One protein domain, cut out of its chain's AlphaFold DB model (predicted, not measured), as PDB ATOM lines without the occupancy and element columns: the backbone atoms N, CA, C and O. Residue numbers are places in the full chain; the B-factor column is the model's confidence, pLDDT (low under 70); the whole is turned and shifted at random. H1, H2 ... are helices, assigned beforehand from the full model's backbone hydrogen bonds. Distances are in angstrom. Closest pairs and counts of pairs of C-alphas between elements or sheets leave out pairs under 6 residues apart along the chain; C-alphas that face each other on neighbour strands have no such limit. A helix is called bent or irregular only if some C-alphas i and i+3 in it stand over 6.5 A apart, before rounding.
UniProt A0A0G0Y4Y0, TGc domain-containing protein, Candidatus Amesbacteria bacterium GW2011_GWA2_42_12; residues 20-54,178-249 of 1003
ATOM      1  N   GLU A  20     140.381 170.812 120.039       56.44
ATOM      2  CA  GLU A  20     139.863 170.163 118.827       56.44
ATOM      3  C   GLU A  20     138.485 170.717 118.403       56.44
ATOM      4  O   GLU A  20     138.283 171.036 117.227       56.44
ATOM      5  N   LYS A  21     137.579 170.969 119.361       65.94
ATOM      6  CA  LYS A  21     136.256 171.582 119.113       65.94
ATOM      7  C   LYS A  21     136.313 173.051 118.683       65.94
ATOM      8  O   LYS A  21     135.438 173.482 117.943       65.94
ATOM      9  N   ALA A  22     137.317 173.819 119.111       63.06
ATOM     10  CA  ALA A  22     137.509 175.205 118.664       63.06
ATOM     11  C   ALA A  22     138.176 175.305 117.277       63.06
ATOM     12  O   ALA A  22     138.051 176.313 116.583       63.06
ATOM     13  N   VAL A  23     138.902 174.261 116.877       69.69
ATOM     14  CA  VAL A  23     139.736 174.234 115.672       69.69
ATOM     15  C   VAL A  23     138.946 173.851 114.415       69.69
ATOM     16  O   VAL A  23     139.201 174.419 113.354       69.69
ATOM     17  N   VAL A  24     137.973 172.936 114.513       73.56
ATOM     18  CA  VAL A  24     137.147 172.522 113.359       73.56
ATOM     19  C   VAL A  24     136.321 173.686 112.777       73.56
ATOM     20  O   VAL A  24     136.474 173.935 111.582       73.56
ATOM     21  N   PRO A  25     135.577 174.495 113.565       78.88
ATOM     22  CA  PRO A  25     134.840 175.646 113.030       78.88
ATOM     23  C   PRO A  25     135.737 176.695 112.361       78.88
ATOM     24  O   PRO A  25     135.317 177.369 111.426       78.88
ATOM     25  N   ALA A  26     136.991 176.824 112.811       75.06
ATOM     26  CA  ALA A  26     137.963 177.732 112.206       75.06
ATOM     27  C   ALA A  26     138.524 177.202 110.872       75.06
ATOM     28  O   ALA A  26     138.889 177.996 110.011       75.06
ATOM     29  N   LEU A  27     138.601 175.880 110.674       75.31
ATOM     30  CA  LEU A  27     138.881 175.297 109.355       75.31
ATOM     31  C   LEU A  27     137.674 175.464 108.426       75.31
ATOM     32  O   LEU A  27     137.838 175.867 107.277       75.31
ATOM     33  N   GLU A  28     136.468 175.224 108.940       83.19
ATOM     34  CA  GLU A  28     135.217 175.404 108.200       83.19
ATOM     35  C   GLU A  28     135.000 176.864 107.770       83.19
ATOM     36  O   GLU A  28     134.546 177.089 106.653       83.19
ATOM     37  N   SER A  29     135.404 177.871 108.560       84.50
ATOM     38  CA  SER A  29     135.323 179.277 108.130       84.50
ATOM     39  C   SER A  29     136.250 179.604 106.951       84.50
ATOM     40  O   SER A  29     135.857 180.357 106.065       84.50
ATOM     41  N   TYR A  30     137.448 179.004 106.878       81.56
ATOM     42  CA  TYR A  30     138.355 179.179 105.728       81.56
ATOM     43  C   TYR A  30     137.913 178.419 104.464       81.56
ATOM     44  O   TYR A  30     138.459 178.681 103.394       81.56
ATOM     45  N   LEU A  31     136.944 177.502 104.574       81.12
ATOM     46  CA  LEU A  31     136.424 176.682 103.469       81.12
ATOM     47  C   LEU A  31     134.937 176.955 103.144       81.12
ATOM     48  O   LEU A  31     134.416 176.433 102.158       81.12
ATOM     49  N   GLY A  32     134.248 177.756 103.964       79.56
ATOM     50  CA  GLY A  32     132.832 178.114 103.834       79.56
ATOM     51  C   GLY A  32     132.578 179.296 102.893       79.56
ATOM     52  O   GLY A  32     133.359 179.567 101.985       79.56
ATOM     53  N   GLU A  33     131.487 180.045 103.104       70.25
ATOM     54  CA  GLU A  33     131.158 181.193 102.236       70.25
ATOM     55  C   GLU A  33     132.208 182.318 102.295       70.25
ATOM     56  O   GLU A  33     132.497 182.925 101.265       70.25
ATOM     57  N   GLU A  34     132.836 182.535 103.457       67.06
ATOM     58  CA  GLU A  34     133.989 183.440 103.635       67.06
ATOM     59  C   GLU A  34     135.301 182.871 103.053       67.06
ATOM     60  O   GLU A  34     136.269 183.604 102.856       67.06
ATOM     61  N   GLY A  35     135.320 181.567 102.750       70.25
ATOM     62  CA  GLY A  35     136.419 180.816 102.142       70.25
ATOM     63  C   GLY A  35     136.332 180.674 100.619       70.25
ATOM     64  O   GLY A  35     137.138 179.954 100.020       70.25
ATOM     65  N   ARG A  36     135.366 181.339  99.965       87.69
ATOM     66  CA  ARG A  36     135.315 181.416  98.499       87.69
ATOM     67  C   ARG A  36     136.573 182.107  97.976       87.69
ATOM     68  O   ARG A  36     136.826 183.267  98.288       87.69
ATOM     69  N   MET A  37     137.325 181.400  97.138       90.62
ATOM     70  CA  MET A  37     138.424 181.992  96.380       90.62
ATOM     71  C   MET A  37     137.874 183.082  95.451       90.62
ATOM     72  O   MET A  37     136.924 182.847  94.703       90.62
ATOM     73  N   ASP A  38     138.470 184.273  95.501       93.00
ATOM     74  CA  ASP A  38     138.259 185.303  94.482       93.00
ATOM     75  C   ASP A  38     138.928 184.894  93.152       93.00
ATOM     76  O   ASP A  38     139.587 183.856  93.063       93.00
ATOM     77  N   GLU A  39     138.742 185.676  92.085       94.50
ATOM     78  CA  GLU A  39     139.281 185.330  90.758       94.50
ATOM     79  C   GLU A  39     140.820 185.223  90.758       94.50
ATOM     80  O   GLU A  39     141.389 184.361  90.091       94.50
ATOM     81  N   GLU A  40     141.499 186.059  91.547       93.94
ATOM     82  CA  GLU A  40     142.960 186.072  91.665       93.94
ATOM     83  C   GLU A  40     143.478 184.840  92.423       93.94
ATOM     84  O   GLU A  40     144.420 184.181  91.980       93.94
ATOM     85  N   THR A  41     142.823 184.480  93.526       91.88
ATOM     86  CA  THR A  41     143.130 183.292  94.332       91.88
ATOM     87  C   THR A  41     142.801 182.014  93.569       91.88
ATOM     88  O   THR A  41     143.583 181.070  93.617       91.88
ATOM     89  N   THR A  42     141.698 182.001  92.813       94.44
ATOM     90  CA  THR A  42     141.312 180.882  91.937       94.44
ATOM     91  C   THR A  42     142.362 180.669  90.853       94.44
ATOM     92  O   THR A  42     142.844 179.555  90.683       94.44
ATOM     93  N   ARG A  43     142.809 181.740  90.185       94.12
ATOM     94  CA  ARG A  43     143.884 181.666  89.185       94.12
ATOM     95  C   ARG A  43     145.211 181.214  89.800       94.12
ATOM     96  O   ARG A  43     145.898 180.373  89.231       94.12
ATOM     97  N   ALA A  44     145.566 181.722  90.982       91.88
ATOM     98  CA  ALA A  44     146.770 181.300  91.695       91.88
ATOM     99  C   ALA A  44     146.711 179.819  92.110       91.88
ATOM    100  O   ALA A  44     147.724 179.127  92.019       91.88
ATOM    101  N   TYR A  45     145.540 179.336  92.532       93.75
ATOM    102  CA  TYR A  45     145.268 177.928  92.810       93.75
ATOM    103  C   TYR A  45     145.403 177.071  91.547       93.75
ATOM    104  O   TYR A  45     146.194 176.134  91.545       93.75
ATOM    105  N   GLU A  46     144.733 177.432  90.449       92.75
ATOM    106  CA  GLU A  46     144.820 176.718  89.168       92.75
ATOM    107  C   GLU A  46     146.259 176.646  88.635       92.75
ATOM    108  O   GLU A  46     146.712 175.572  88.242       92.75
ATOM    109  N   GLU A  47     147.012 177.750  88.674       91.44
ATOM    110  CA  GLU A  47     148.420 177.777  88.255       91.44
ATOM    111  C   GLU A  47     149.322 176.915  89.155       91.44
ATOM    112  O   GLU A  47     150.236 176.250  88.663       91.44
ATOM    113  N   ILE A  48     149.093 176.916  90.473       87.56
ATOM    114  CA  ILE A  48     149.856 176.088  91.417       87.56
ATOM    115  C   ILE A  48     149.515 174.606  91.213       87.56
ATOM    116  O   ILE A  48     150.428 173.801  91.050       87.56
ATOM    117  N   SER A  49     148.235 174.242  91.134       85.44
ATOM    118  CA  SER A  49     147.790 172.860  90.917       85.44
ATOM    119  C   SER A  49     148.112 172.337  89.510       85.44
ATOM    120  O   SER A  49     148.285 171.131  89.334       85.44
ATOM    121  N   ALA A  50     148.257 173.207  88.505       85.44
ATOM    122  CA  ALA A  50     148.838 172.849  87.210       85.44
ATOM    123  C   ALA A  50     150.336 172.537  87.346       85.44
ATOM    124  O   ALA A  50     150.779 171.459  86.957       85.44
ATOM    125  N   ARG A  51     151.109 173.420  87.986       80.56
ATOM    126  CA  ARG A  51     152.556 173.235  88.173       80.56
ATOM    127  C   ARG A  51     152.903 172.044  89.075       80.56
ATOM    128  O   ARG A  51     153.922 171.396  88.865       80.56
ATOM    129  N   LEU A  52     152.038 171.686  90.026       74.38
ATOM    130  CA  LEU A  52     152.156 170.452  90.816       74.38
ATOM    131  C   LEU A  52     151.964 169.169  89.996       74.38
ATOM    132  O   LEU A  52     152.408 168.116  90.445       74.38
ATOM    133  N   LYS A  53     151.321 169.239  88.823       76.25
ATOM    134  CA  LYS A  53     151.239 168.122  87.864       76.25
ATOM    135  C   LYS A  53     152.464 168.058  86.945       76.25
ATOM    136  O   LYS A  53     152.725 167.005  86.376       76.25
ATOM    137  N   GLU A  54     153.197 169.163  86.793       69.06
ATOM    138  CA  GLU A  54     154.449 169.235  86.022       69.06
ATOM    139  C   GLU A  54     155.680 168.837  86.849       69.06
ATOM    140  O   GLU A  54     156.630 168.264  86.316       69.06
ATOM    141  N   THR A 178     153.405 165.319 102.385       75.81
ATOM    142  CA  THR A 178     154.060 166.396 103.155       75.81
ATOM    143  C   THR A 178     155.066 167.179 102.306       75.81
ATOM    144  O   THR A 178     155.079 168.412 102.341       75.81
ATOM    145  N   ILE A 179     155.894 166.488 101.514       73.38
ATOM    146  CA  ILE A 179     156.869 167.103 100.596       73.38
ATOM    147  C   ILE A 179     156.150 167.900  99.498       73.38
ATOM    148  O   ILE A 179     156.536 169.037  99.202       73.38
ATOM    149  N   GLN A 180     155.087 167.328  98.926       77.44
ATOM    150  CA  GLN A 180     154.273 167.980  97.904       77.44
ATOM    151  C   GLN A 180     153.620 169.244  98.472       77.44
ATOM    152  O   GLN A 180     153.906 170.332  97.979       77.44
ATOM    153  N   LEU A 181     152.866 169.131  99.573       81.19
ATOM    154  CA  LEU A 181     152.251 170.263 100.270       81.19
ATOM    155  C   LEU A 181     153.281 171.348 100.616       81.19
ATOM    156  O   LEU A 181     153.018 172.524 100.403       81.19
ATOM    157  N   ARG A 182     154.472 171.005 101.113       80.06
ATOM    158  CA  ARG A 182     155.503 172.012 101.412       80.06
ATOM    159  C   ARG A 182     155.952 172.781 100.168       80.06
ATOM    160  O   ARG A 182     156.097 173.999 100.226       80.06
ATOM    161  N   THR A 183     156.157 172.082  99.055       79.81
ATOM    162  CA  THR A 183     156.523 172.698  97.769       79.81
ATOM    163  C   THR A 183     155.430 173.666  97.310       79.81
ATOM    164  O   THR A 183     155.715 174.812  96.969       79.81
ATOM    165  N   THR A 184     154.172 173.236  97.418       81.38
ATOM    166  CA  THR A 184     152.972 174.043  97.187       81.38
ATOM    167  C   THR A 184     152.949 175.320  98.036       81.38
ATOM    168  O   THR A 184     152.804 176.419  97.504       81.38
ATOM    169  N   LEU A 185     153.133 175.185  99.353       84.44
ATOM    170  CA  LEU A 185     153.099 176.279 100.324       84.44
ATOM    171  C   LEU A 185     154.175 177.341 100.043       84.44
ATOM    172  O   LEU A 185     153.894 178.537 100.103       84.44
ATOM    173  N   LEU A 186     155.387 176.918  99.669       82.75
ATOM    174  CA  LEU A 186     156.469 177.830  99.285       82.75
ATOM    175  C   LEU A 186     156.142 178.616  98.005       82.75
ATOM    176  O   LEU A 186     156.475 179.798  97.921       82.75
ATOM    177  N   GLU A 187     155.474 178.007  97.023       85.44
ATOM    178  CA  GLU A 187     155.000 178.729  95.835       85.44
ATOM    179  C   GLU A 187     153.835 179.676  96.167       85.44
ATOM    180  O   GLU A 187     153.838 180.816  95.699       85.44
ATOM    181  N   THR A 188     152.891 179.277  97.033       88.81
ATOM    182  CA  THR A 188     151.835 180.161  97.568       88.81
ATOM    183  C   THR A 188     152.419 181.401  98.249       88.81
ATOM    184  O   THR A 188     151.955 182.521  98.017       88.81
ATOM    185  N   ASP A 189     153.457 181.233  99.068       86.62
ATOM    186  CA  ASP A 189     154.048 182.331  99.830       86.62
ATOM    187  C   ASP A 189     154.826 183.325  98.951       86.62
ATOM    188  O   ASP A 189     154.833 184.516  99.276       86.62
ATOM    189  N   LYS A 190     155.368 182.885  97.802       88.38
ATOM    190  CA  LYS A 190     155.997 183.746  96.776       88.38
ATOM    191  C   LYS A 190     155.002 184.604  95.985       88.38
ATOM    192  O   LYS A 190     155.407 185.619  95.421       88.38
ATOM    193  N   ARG A 191     153.718 184.229  95.905       89.75
ATOM    194  CA  ARG A 191     152.706 185.019  95.174       89.75
ATOM    195  C   ARG A 191     152.435 186.356  95.872       89.75
ATOM    196  O   ARG A 191     152.439 186.433  97.102       89.75
ATOM    197  N   ASN A 192     152.113 187.395  95.103       94.38
ATOM    198  CA  ASN A 192     151.730 188.716  95.624       94.38
ATOM    199  C   ASN A 192     150.256 188.765  96.087       94.38
ATOM    200  O   ASN A 192     149.500 189.645  95.700       94.38
ATOM    201  N   LEU A 193     149.852 187.781  96.890       93.56
ATOM    202  CA  LEU A 193     148.511 187.666  97.464       93.56
ATOM    203  C   LEU A 193     148.471 188.282  98.869       93.56
ATOM    204  O   LEU A 193     149.450 188.199  99.621       93.56
ATOM    205  N   THR A 194     147.319 188.827  99.259       94.88
ATOM    206  CA  THR A 194     147.068 189.294 100.633       94.88
ATOM    207  C   THR A 194     147.151 188.147 101.647       94.88
ATOM    208  O   THR A 194     146.977 186.974 101.313       94.88
ATOM    209  N   SER A 195     147.360 188.463 102.929       91.06
ATOM    210  CA  SER A 195     147.404 187.455 104.002       91.06
ATOM    211  C   SER A 195     146.125 186.608 104.096       91.06
ATOM    212  O   SER A 195     146.203 185.428 104.442       91.06
ATOM    213  N   GLN A 196     144.961 187.178 103.762       91.69
ATOM    214  CA  GLN A 196     143.683 186.462 103.728       91.69
ATOM    215  C   GLN A 196     143.609 185.515 102.526       91.69
ATOM    216  O   GLN A 196     143.385 184.324 102.727       91.69
ATOM    217  N   GLN A 197     143.895 186.000 101.311       93.12
ATOM    218  CA  GLN A 197     143.958 185.164 100.104       93.12
ATOM    219  C   GLN A 197     144.978 184.023 100.261       93.12
ATOM    220  O   GLN A 197     144.664 182.879  99.951       93.12
ATOM    221  N   LYS A 198     146.163 184.282 100.842       93.88
ATOM    222  CA  LYS A 198     147.138 183.228 101.182       93.88
ATOM    223  C   LYS A 198     146.567 182.215 102.171       93.88
ATOM    224  O   LYS A 198     146.790 181.027 101.990       93.88
ATOM    225  N   SER A 199     145.828 182.645 103.191       91.50
ATOM    226  CA  SER A 199     145.227 181.719 104.165       91.50
ATOM    227  C   SER A 199     144.158 180.829 103.521       91.50
ATOM    228  O   SER A 199     144.195 179.614 103.706       91.50
ATOM    229  N   ILE A 200     143.267 181.406 102.705       92.19
ATOM    230  CA  ILE A 200     142.248 180.667 101.938       92.19
ATOM    231  C   ILE A 200     142.924 179.683 100.971       92.19
ATOM    232  O   ILE A 200     142.621 178.493 100.986       92.19
ATOM    233  N   LEU A 201     143.908 180.145 100.195       92.06
ATOM    234  CA  LEU A 201     144.661 179.317  99.252       92.06
ATOM    235  C   LEU A 201     145.352 178.136  99.949       92.06
ATOM    236  O   LEU A 201     145.209 176.995  99.519       92.06
ATOM    237  N   ARG A 202     146.040 178.379 101.073       93.12
ATOM    238  CA  ARG A 202     146.640 177.307 101.885       93.12
ATOM    239  C   ARG A 202     145.584 176.340 102.436       93.12
ATOM    240  O   ARG A 202     145.878 175.155 102.528       93.12
ATOM    241  N   ALA A 203     144.377 176.798 102.778       92.00
ATOM    242  CA  ALA A 203     143.304 175.926 103.262       92.00
ATOM    243  C   ALA A 203     142.823 174.949 102.177       92.00
ATOM    244  O   ALA A 203     142.804 173.743 102.426       92.00
ATOM    245  N   HIS A 204     142.537 175.440 100.964       91.38
ATOM    246  CA  HIS A 204     142.170 174.592  99.818       91.38
ATOM    247  C   HIS A 204     143.296 173.611  99.450       91.38
ATOM    248  O   HIS A 204     143.050 172.421  99.258       91.38
ATOM    249  N   LEU A 205     144.555 174.060  99.461       88.00
ATOM    250  CA  LEU A 205     145.713 173.214  99.137       88.00
ATOM    251  C   LEU A 205     146.001 172.147 100.212       88.00
ATOM    252  O   LEU A 205     146.434 171.046  99.878       88.00
ATOM    253  N   ILE A 206     145.719 172.417 101.492       86.62
ATOM    254  CA  ILE A 206     145.749 171.391 102.553       86.62
ATOM    255  C   ILE A 206     144.575 170.418 102.416       86.62
ATOM    256  O   ILE A 206     144.744 169.238 102.710       86.62
ATOM    257  N   GLN A 207     143.398 170.876 101.982       87.25
ATOM    258  CA  GLN A 207     142.242 169.999 101.782       87.25
ATOM    259  C   GLN A 207     142.454 169.013 100.618       87.25
ATOM    260  O   GLN A 207     142.031 167.864 100.714       87.25
ATOM    261  N   GLU A 208     143.106 169.450  99.537       83.75
ATOM    262  CA  GLU A 208     143.337 168.646  98.326       83.75
ATOM    263  C   GLU A 208     144.631 167.812  98.372       83.75
ATOM    264  O   GLU A 208     144.675 166.699  97.847       83.75
ATOM    265  N   HIS A 209     145.701 168.346  98.968       81.69
ATOM    266  CA  HIS A 209     147.050 167.760  98.912       81.69
ATOM    267  C   HIS A 209     147.695 167.535 100.286       81.69
ATOM    268  O   HIS A 209     148.806 167.009 100.367       81.69
ATOM    269  N   GLY A 210     147.041 167.956 101.370       79.94
ATOM    270  CA  GLY A 210     147.574 167.796 102.715       79.94
ATOM    271  C   GLY A 210     147.437 166.362 103.236       79.94
ATOM    272  O   GLY A 210     146.428 165.707 102.967       79.94
ATOM    273  N   PRO A 211     148.404 165.869 104.033       77.06
ATOM    274  CA  PRO A 211     148.297 164.565 104.670       77.06
ATOM    275  C   PRO A 211     147.039 164.442 105.530       77.06
ATOM    276  O   PRO A 211     146.790 165.256 106.428       77.06
ATOM    277  N   ASN A 212     146.277 163.368 105.311       72.88
ATOM    278  CA  ASN A 212     145.083 163.062 106.108       72.88
ATOM    279  C   ASN A 212     145.408 162.967 107.609       72.88
ATOM    280  O   ASN A 212     144.595 163.365 108.442       72.88
ATOM    281  N   VAL A 213     146.621 162.506 107.940       71.69
ATOM    282  CA  VAL A 213     147.137 162.347 109.309       71.69
ATOM    283  C   VAL A 213     147.447 163.662 110.033       71.69
ATOM    284  O   VAL A 213     147.669 163.643 111.238       71.69
ATOM    285  N   PHE A 214     147.467 164.820 109.367       75.06
ATOM    286  CA  PHE A 214     147.746 166.073 110.071       75.06
ATOM    287  C   PHE A 214     146.638 166.428 111.069       75.06
ATOM    288  O   PHE A 214     145.474 166.610 110.700       75.06
ATOM    289  N   ALA A 215     147.034 166.613 112.332       77.19
ATOM    290  CA  ALA A 215     146.176 167.173 113.365       77.19
ATOM    291  C   ALA A 215     145.645 168.549 112.930       77.19
ATOM    292  O   ALA A 215     146.360 169.360 112.335       77.19
ATOM    293  N   ASN A 216     144.380 168.833 113.244       79.81
ATOM    294  CA  ASN A 216     143.710 170.037 112.750       79.81
ATOM    295  C   ASN A 216     144.352 171.345 113.267       79.81
ATOM    296  O   ASN A 216     144.286 172.375 112.598       79.81
ATOM    297  N   THR A 217     145.036 171.300 114.416       70.31
ATOM    298  CA  THR A 217     145.878 172.391 114.939       70.31
ATOM    299  C   THR A 217     147.000 172.762 113.969       70.31
ATOM    300  O   THR A 217     147.188 173.934 113.660       70.31
ATOM    301  N   ILE A 218     147.685 171.758 113.421       74.88
ATOM    302  CA  ILE A 218     148.788 171.924 112.467       74.88
ATOM    303  C   ILE A 218     148.252 172.437 111.135       74.88
ATOM    304  O   ILE A 218     148.816 173.373 110.576       74.88
ATOM    305  N   LYS A 219     147.108 171.914 110.671       83.62
ATOM    306  CA  LYS A 219     146.411 172.455 109.492       83.62
ATOM    307  C   LYS A 219     146.130 173.957 109.658       83.62
ATOM    308  O   LYS A 219     146.428 174.729 108.751       83.62
ATOM    309  N   LEU A 220     145.653 174.397 110.829       81.12
ATOM    310  CA  LEU A 220     145.436 175.822 111.113       81.12
ATOM    311  C   LEU A 220     146.719 176.654 111.199       81.12
ATOM    312  O   LEU A 220     146.720 177.782 110.710       81.12
ATOM    313  N   ASP A 221     147.787 176.158 111.823       80.62
ATOM    314  CA  ASP A 221     149.049 176.905 111.889       80.62
ATOM    315  C   ASP A 221     149.673 177.056 110.495       80.62
ATOM    316  O   ASP A 221     150.129 178.145 110.137       80.62
ATOM    317  N   VAL A 222     149.578 176.027 109.649       81.38
ATOM    318  CA  VAL A 222     149.989 176.092 108.240       81.38
ATOM    319  C   VAL A 222     149.136 177.097 107.454       81.38
ATOM    320  O   VAL A 222     149.698 177.962 106.782       81.38
ATOM    321  N   ILE A 223     147.802 177.069 107.593       87.88
ATOM    322  CA  ILE A 223     146.884 178.059 106.991       87.88
ATOM    323  C   ILE A 223     147.276 179.484 107.390       87.88
ATOM    324  O   ILE A 223     147.458 180.347 106.528       87.88
ATOM    325  N   LYS A 224     147.511 179.710 108.686       84.81
ATOM    326  CA  LYS A 224     147.938 180.999 109.254       84.81
ATOM    327  C   LYS A 224     149.372 181.393 108.871       84.81
ATOM    328  O   LYS A 224     149.816 182.482 109.224       84.81
ATOM    329  N   GLY A 225     150.103 180.548 108.141       82.25
ATOM    330  CA  GLY A 225     151.471 180.816 107.704       82.25
ATOM    331  C   GLY A 225     152.506 180.745 108.828       82.25
ATOM    332  O   GLY A 225     153.568 181.353 108.693       82.25
ATOM    333  N   LYS A 226     152.190 180.036 109.921       78.25
ATOM    334  CA  LYS A 226     153.043 179.757 111.087       78.25
ATOM    335  C   LYS A 226     153.825 178.450 110.908       78.25
ATOM    336  O   LYS A 226     153.818 177.561 111.758       78.25
ATOM    337  N   TYR A 227     154.480 178.331 109.764       71.06
ATOM    338  CA  TYR A 227     155.426 177.268 109.457       71.06
ATOM    339  C   TYR A 227     156.749 177.920 109.048       71.06
ATOM    340  O   TYR A 227     156.749 179.045 108.543       71.06
ATOM    341  N   ASP A 228     157.870 177.248 109.310       58.06
ATOM    342  CA  ASP A 228     159.194 177.809 109.037       58.06
ATOM    343  C   ASP A 228     159.394 178.037 107.530       58.06
ATOM    344  O   ASP A 228     159.201 177.131 106.713       58.06
ATOM    345  N   ARG A 229     159.756 179.274 107.176       58.88
ATOM    346  CA  ARG A 229     159.991 179.733 105.799       58.88
ATOM    347  C   ARG A 229     161.477 179.873 105.465       58.88
ATOM    348  O   ARG A 229     161.811 179.970 104.287       58.88
ATOM    349  N   ASN A 230     162.344 179.904 106.475       45.34
ATOM    350  CA  ASN A 230     163.748 180.296 106.350       45.34
ATOM    351  C   ASN A 230     164.701 179.098 106.281       45.34
ATOM    352  O   ASN A 230     165.818 179.255 105.796       45.34
ATOM    353  N   PHE A 231     164.266 177.902 106.694       46.59
ATOM    354  CA  PHE A 231     165.054 176.670 106.579       46.59
ATOM    355  C   PHE A 231     164.573 175.782 105.411       46.59
ATOM    356  O   PHE A 231     163.748 174.885 105.599       46.59
ATOM    357  N   PRO A 232     165.093 175.973 104.176       39.09
ATOM    358  CA  PRO A 232     164.675 175.200 103.004       39.09
ATOM    359  C   PRO A 232     164.974 173.694 103.087       39.09
ATOM    360  O   PRO A 232     164.290 172.934 102.397       39.09
ATOM    361  N   TYR A 233     165.870 173.246 103.975       34.47
ATOM    362  CA  TYR A 233     166.323 171.847 104.059       34.47
ATOM    363  C   TYR A 233     166.031 171.114 105.381       34.47
ATOM    364  O   TYR A 233     166.291 169.914 105.444       34.47
ATOM    365  N   LEU A 234     165.477 171.770 106.413       37.34
ATOM    366  CA  LEU A 234     165.087 171.094 107.660       37.34
ATOM    367  C   LEU A 234     163.602 171.261 108.003       37.34
ATOM    368  O   LEU A 234     162.968 172.288 107.776       37.34
ATOM    369  N   PHE A 235     163.059 170.172 108.528       49.56
ATOM    370  CA  PHE A 235     161.644 169.905 108.703       49.56
ATOM    371  C   PHE A 235     161.093 170.530 109.999       49.56
ATOM    372  O   PHE A 235     161.176 169.915 111.054       49.56
ATOM    373  N   GLY A 236     160.503 171.727 109.923       49.41
ATOM    374  CA  GLY A 236     159.721 172.293 111.037       49.41
ATOM    375  C   GLY A 236     158.375 171.577 111.272       49.41
ATOM    376  O   GLY A 236     158.081 170.586 110.602       49.41
ATOM    377  N   ASN A 237     157.544 172.144 112.166       47.25
ATOM    378  CA  ASN A 237     156.227 171.711 112.708       47.25
ATOM    379  C   ASN A 237     155.370 170.676 111.934       47.25
ATOM    380  O   ASN A 237     154.632 169.912 112.550       47.25
ATOM    381  N   LEU A 238     155.433 170.648 110.600       47.34
ATOM    382  CA  LEU A 238     154.807 169.647 109.728       47.34
ATOM    383  C   LEU A 238     155.247 168.203 110.050       47.34
ATOM    384  O   LEU A 238     154.418 167.297 110.041       47.34
ATOM    385  N   VAL A 239     156.537 167.981 110.336       45.66
ATOM    386  CA  VAL A 239     157.090 166.634 110.594       45.66
ATOM    387  C   VAL A 239     157.084 166.277 112.077       45.66
ATOM    388  O   VAL A 239     156.758 165.142 112.422       45.66
ATOM    389  N   ASP A 240     157.324 167.242 112.969       45.66
ATOM    390  CA  ASP A 240     157.099 167.038 114.406       45.66
ATOM    391  C   ASP A 240     155.639 166.664 114.688       45.66
ATOM    392  O   ASP A 240     155.372 165.800 115.517       45.66
ATOM    393  N   GLY A 241     154.697 167.230 113.931       45.91
ATOM    394  CA  GLY A 241     153.293 166.834 113.948       45.91
ATOM    395  C   GLY A 241     153.039 165.367 113.626       45.91
ATOM    396  O   GLY A 241     152.255 164.710 114.305       45.91
ATOM    397  N   TYR A 242     153.716 164.851 112.602       45.16
ATOM    398  CA  TYR A 242     153.623 163.453 112.191       45.16
ATOM    399  C   TYR A 242     154.189 162.511 113.269       45.16
ATOM    400  O   TYR A 242     153.541 161.526 113.633       45.16
ATOM    401  N   PHE A 243     155.343 162.844 113.859       44.19
ATOM    402  CA  PHE A 243     155.935 162.035 114.930       44.19
ATOM    403  C   PHE A 243     155.174 162.121 116.258       44.19
ATOM    404  O   PHE A 243     154.986 161.090 116.902       44.19
ATOM    405  N   GLN A 244     154.667 163.299 116.641       49.03
ATOM    406  CA  GLN A 244     153.801 163.448 117.817       49.03
ATOM    407  C   GLN A 244     152.515 162.622 117.676       49.03
ATOM    408  O   GLN A 244     152.044 162.067 118.667       49.03
ATOM    409  N   LEU A 245     151.970 162.490 116.460       42.91
ATOM    410  CA  LEU A 245     150.771 161.692 116.217       42.91
ATOM    411  C   LEU A 245     151.031 160.175 116.270       42.91
ATOM    412  O   LEU A 245     150.221 159.475 116.874       42.91
ATOM    413  N   ASP A 246     152.136 159.653 115.706       40.06
ATOM    414  CA  ASP A 246     152.528 158.238 115.904       40.06
ATOM    415  C   ASP A 246     152.763 157.981 117.396       40.06
ATOM    416  O   ASP A 246     152.177 157.053 117.946       40.06
ATOM    417  N   ASP A 247     153.495 158.848 118.104       45.06
ATOM    418  CA  ASP A 247     153.706 158.690 119.546       45.06
ATOM    419  C   ASP A 247     152.387 158.678 120.337       45.06
ATOM    420  O   ASP A 247     152.206 157.790 121.174       45.06
ATOM    421  N   ASP A 248     151.423 159.562 120.052       45.09
ATOM    422  CA  ASP A 248     150.115 159.558 120.723       45.09
ATOM    423  C   ASP A 248     149.197 158.403 120.282       45.09
ATOM    424  O   ASP A 248     148.432 157.886 121.101       45.09
ATOM    425  N   ILE A 249     149.295 157.913 119.041       44.69
ATOM    426  CA  ILE A 249     148.599 156.699 118.579       44.69
ATOM    427  C   ILE A 249     149.213 155.451 119.229       44.69
ATOM    428  O   ILE A 249     148.476 154.561 119.658       44.69
TER     429      ILE A 249
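Overview. This is residues 20 to 54 and 178 to 249 of the 1003 residues of the protein "TGc domain-containing protein" of Candidatus Amesbacteria bacterium GW2011_GWA2_42_12 (UniProt A0A0G0Y4Y0). H4 is the core of a small helical body: H2 and H3 pack on it as an up-and-down bundle, each helix running against the one before it in the chain, while H1 and H5 pack on the side of H4 away from H2, H1 crossing H4 at residues 199 to 204 of H4 with its own last residues, 27 to 31. H6 follows a long link after H5 and lies off at one end of the domain, near H3 and H5 but touching no helix. The printed part has 107 residues with six named helices, H1 to H6 in that order along the chain, and no named strand; the helices hold 76 residues, and the class is all helix. The whole is compact, with a radius of gyration of the C-alphas of 13.6 A, and the C-alphas span 42 by 33 by 23 A.

Along the chain. The longest helix, H2, holds residues 39 to 54 and runs 22.6 A from C-alpha 39 at (139.281, 185.330, 90.758) to C-alpha 54 at (154.449, 169.235, 86.022). H3 is residues 178 to 190, 18.6 A from first to last C-alpha. H4 is residues 195 to 209, 20.3 A long. H1, residues 20 to 31, begins with C-alpha 20 at (139.863, 170.163, 118.827) and is 17.0 A long; it is neither bent nor irregular, but only just: C-alphas 22 and 25 are 6.2 A apart. H5 is short, residues 216 to 223, 10.4 A. H6, residues 238 to 249, measures 16.9 A and ends with C-alpha 249 at (148.599, 156.699, 118.579).

Arrangement. H2, H3 and H4 form the bundle. H2 touches H3 at a steep tilt of 43 degrees, opposite ways, the closest C-alphas being those of Ile 48 and Thr 184, 6.9 A apart. With residues 41 to 45 alone H2 touches H4, at a steep tilt of 39 degrees, the same way; the closest C-alphas are those of Thr 41 and Gln 197, at 6.1 A. H3 and H4 are a helical hairpin at a shallow tilt of 22 degrees, opposite ways, with the C-alphas of Leu 181 and His 209 closest at 5.9 A. H4 is the hub, touching four helices. H5 touches it at a steep tilt of 52 degrees, opposite ways, the closest C-alphas being those of Ser 199 and Ile 223, 4.9 A apart. H1 touches H4 with residues 27 to 31 alone, about perpendicular at 76 degrees; the C-alphas of Tyr 30 and Ile 200 are closest, at 5.6 A. H1 also touches H5, with the C-alphas of Val 23 and Thr 217 closest at 6.5 A. H6 is close to H5 but not clearly touching it, at a shallow tilt of 2 degrees, opposite ways, with the C-alphas of Ile 218 and Gly 241 closest at 7.0 A. H1 and H2 are apart, and so are H4 and H6. Every O i to N i+4 pair is within hydrogen-bond range in H3, H4 and H5; the figures are 5 of 8 in H1, 11 of 12 in H2 and 7 of 8 in H6.

Size, cuts and confidence. The two C-alphas farthest apart, those of Glu 39 and Asp 247, are 41.8 A from each other. Residues 55 to 177 are cut out between H2 and H3, and C-alphas 54 and 178 are 17.4 A apart across the cut. The link from H5 to H6, residues 224 to 237, is long; the link from H3 to H4 is tight. The mean pLDDT of the printed part is 75.2, and the model's confidence is under 70 at residues 20 to 23, 34, 54 and 228 to 249; the mean of H6 is 45.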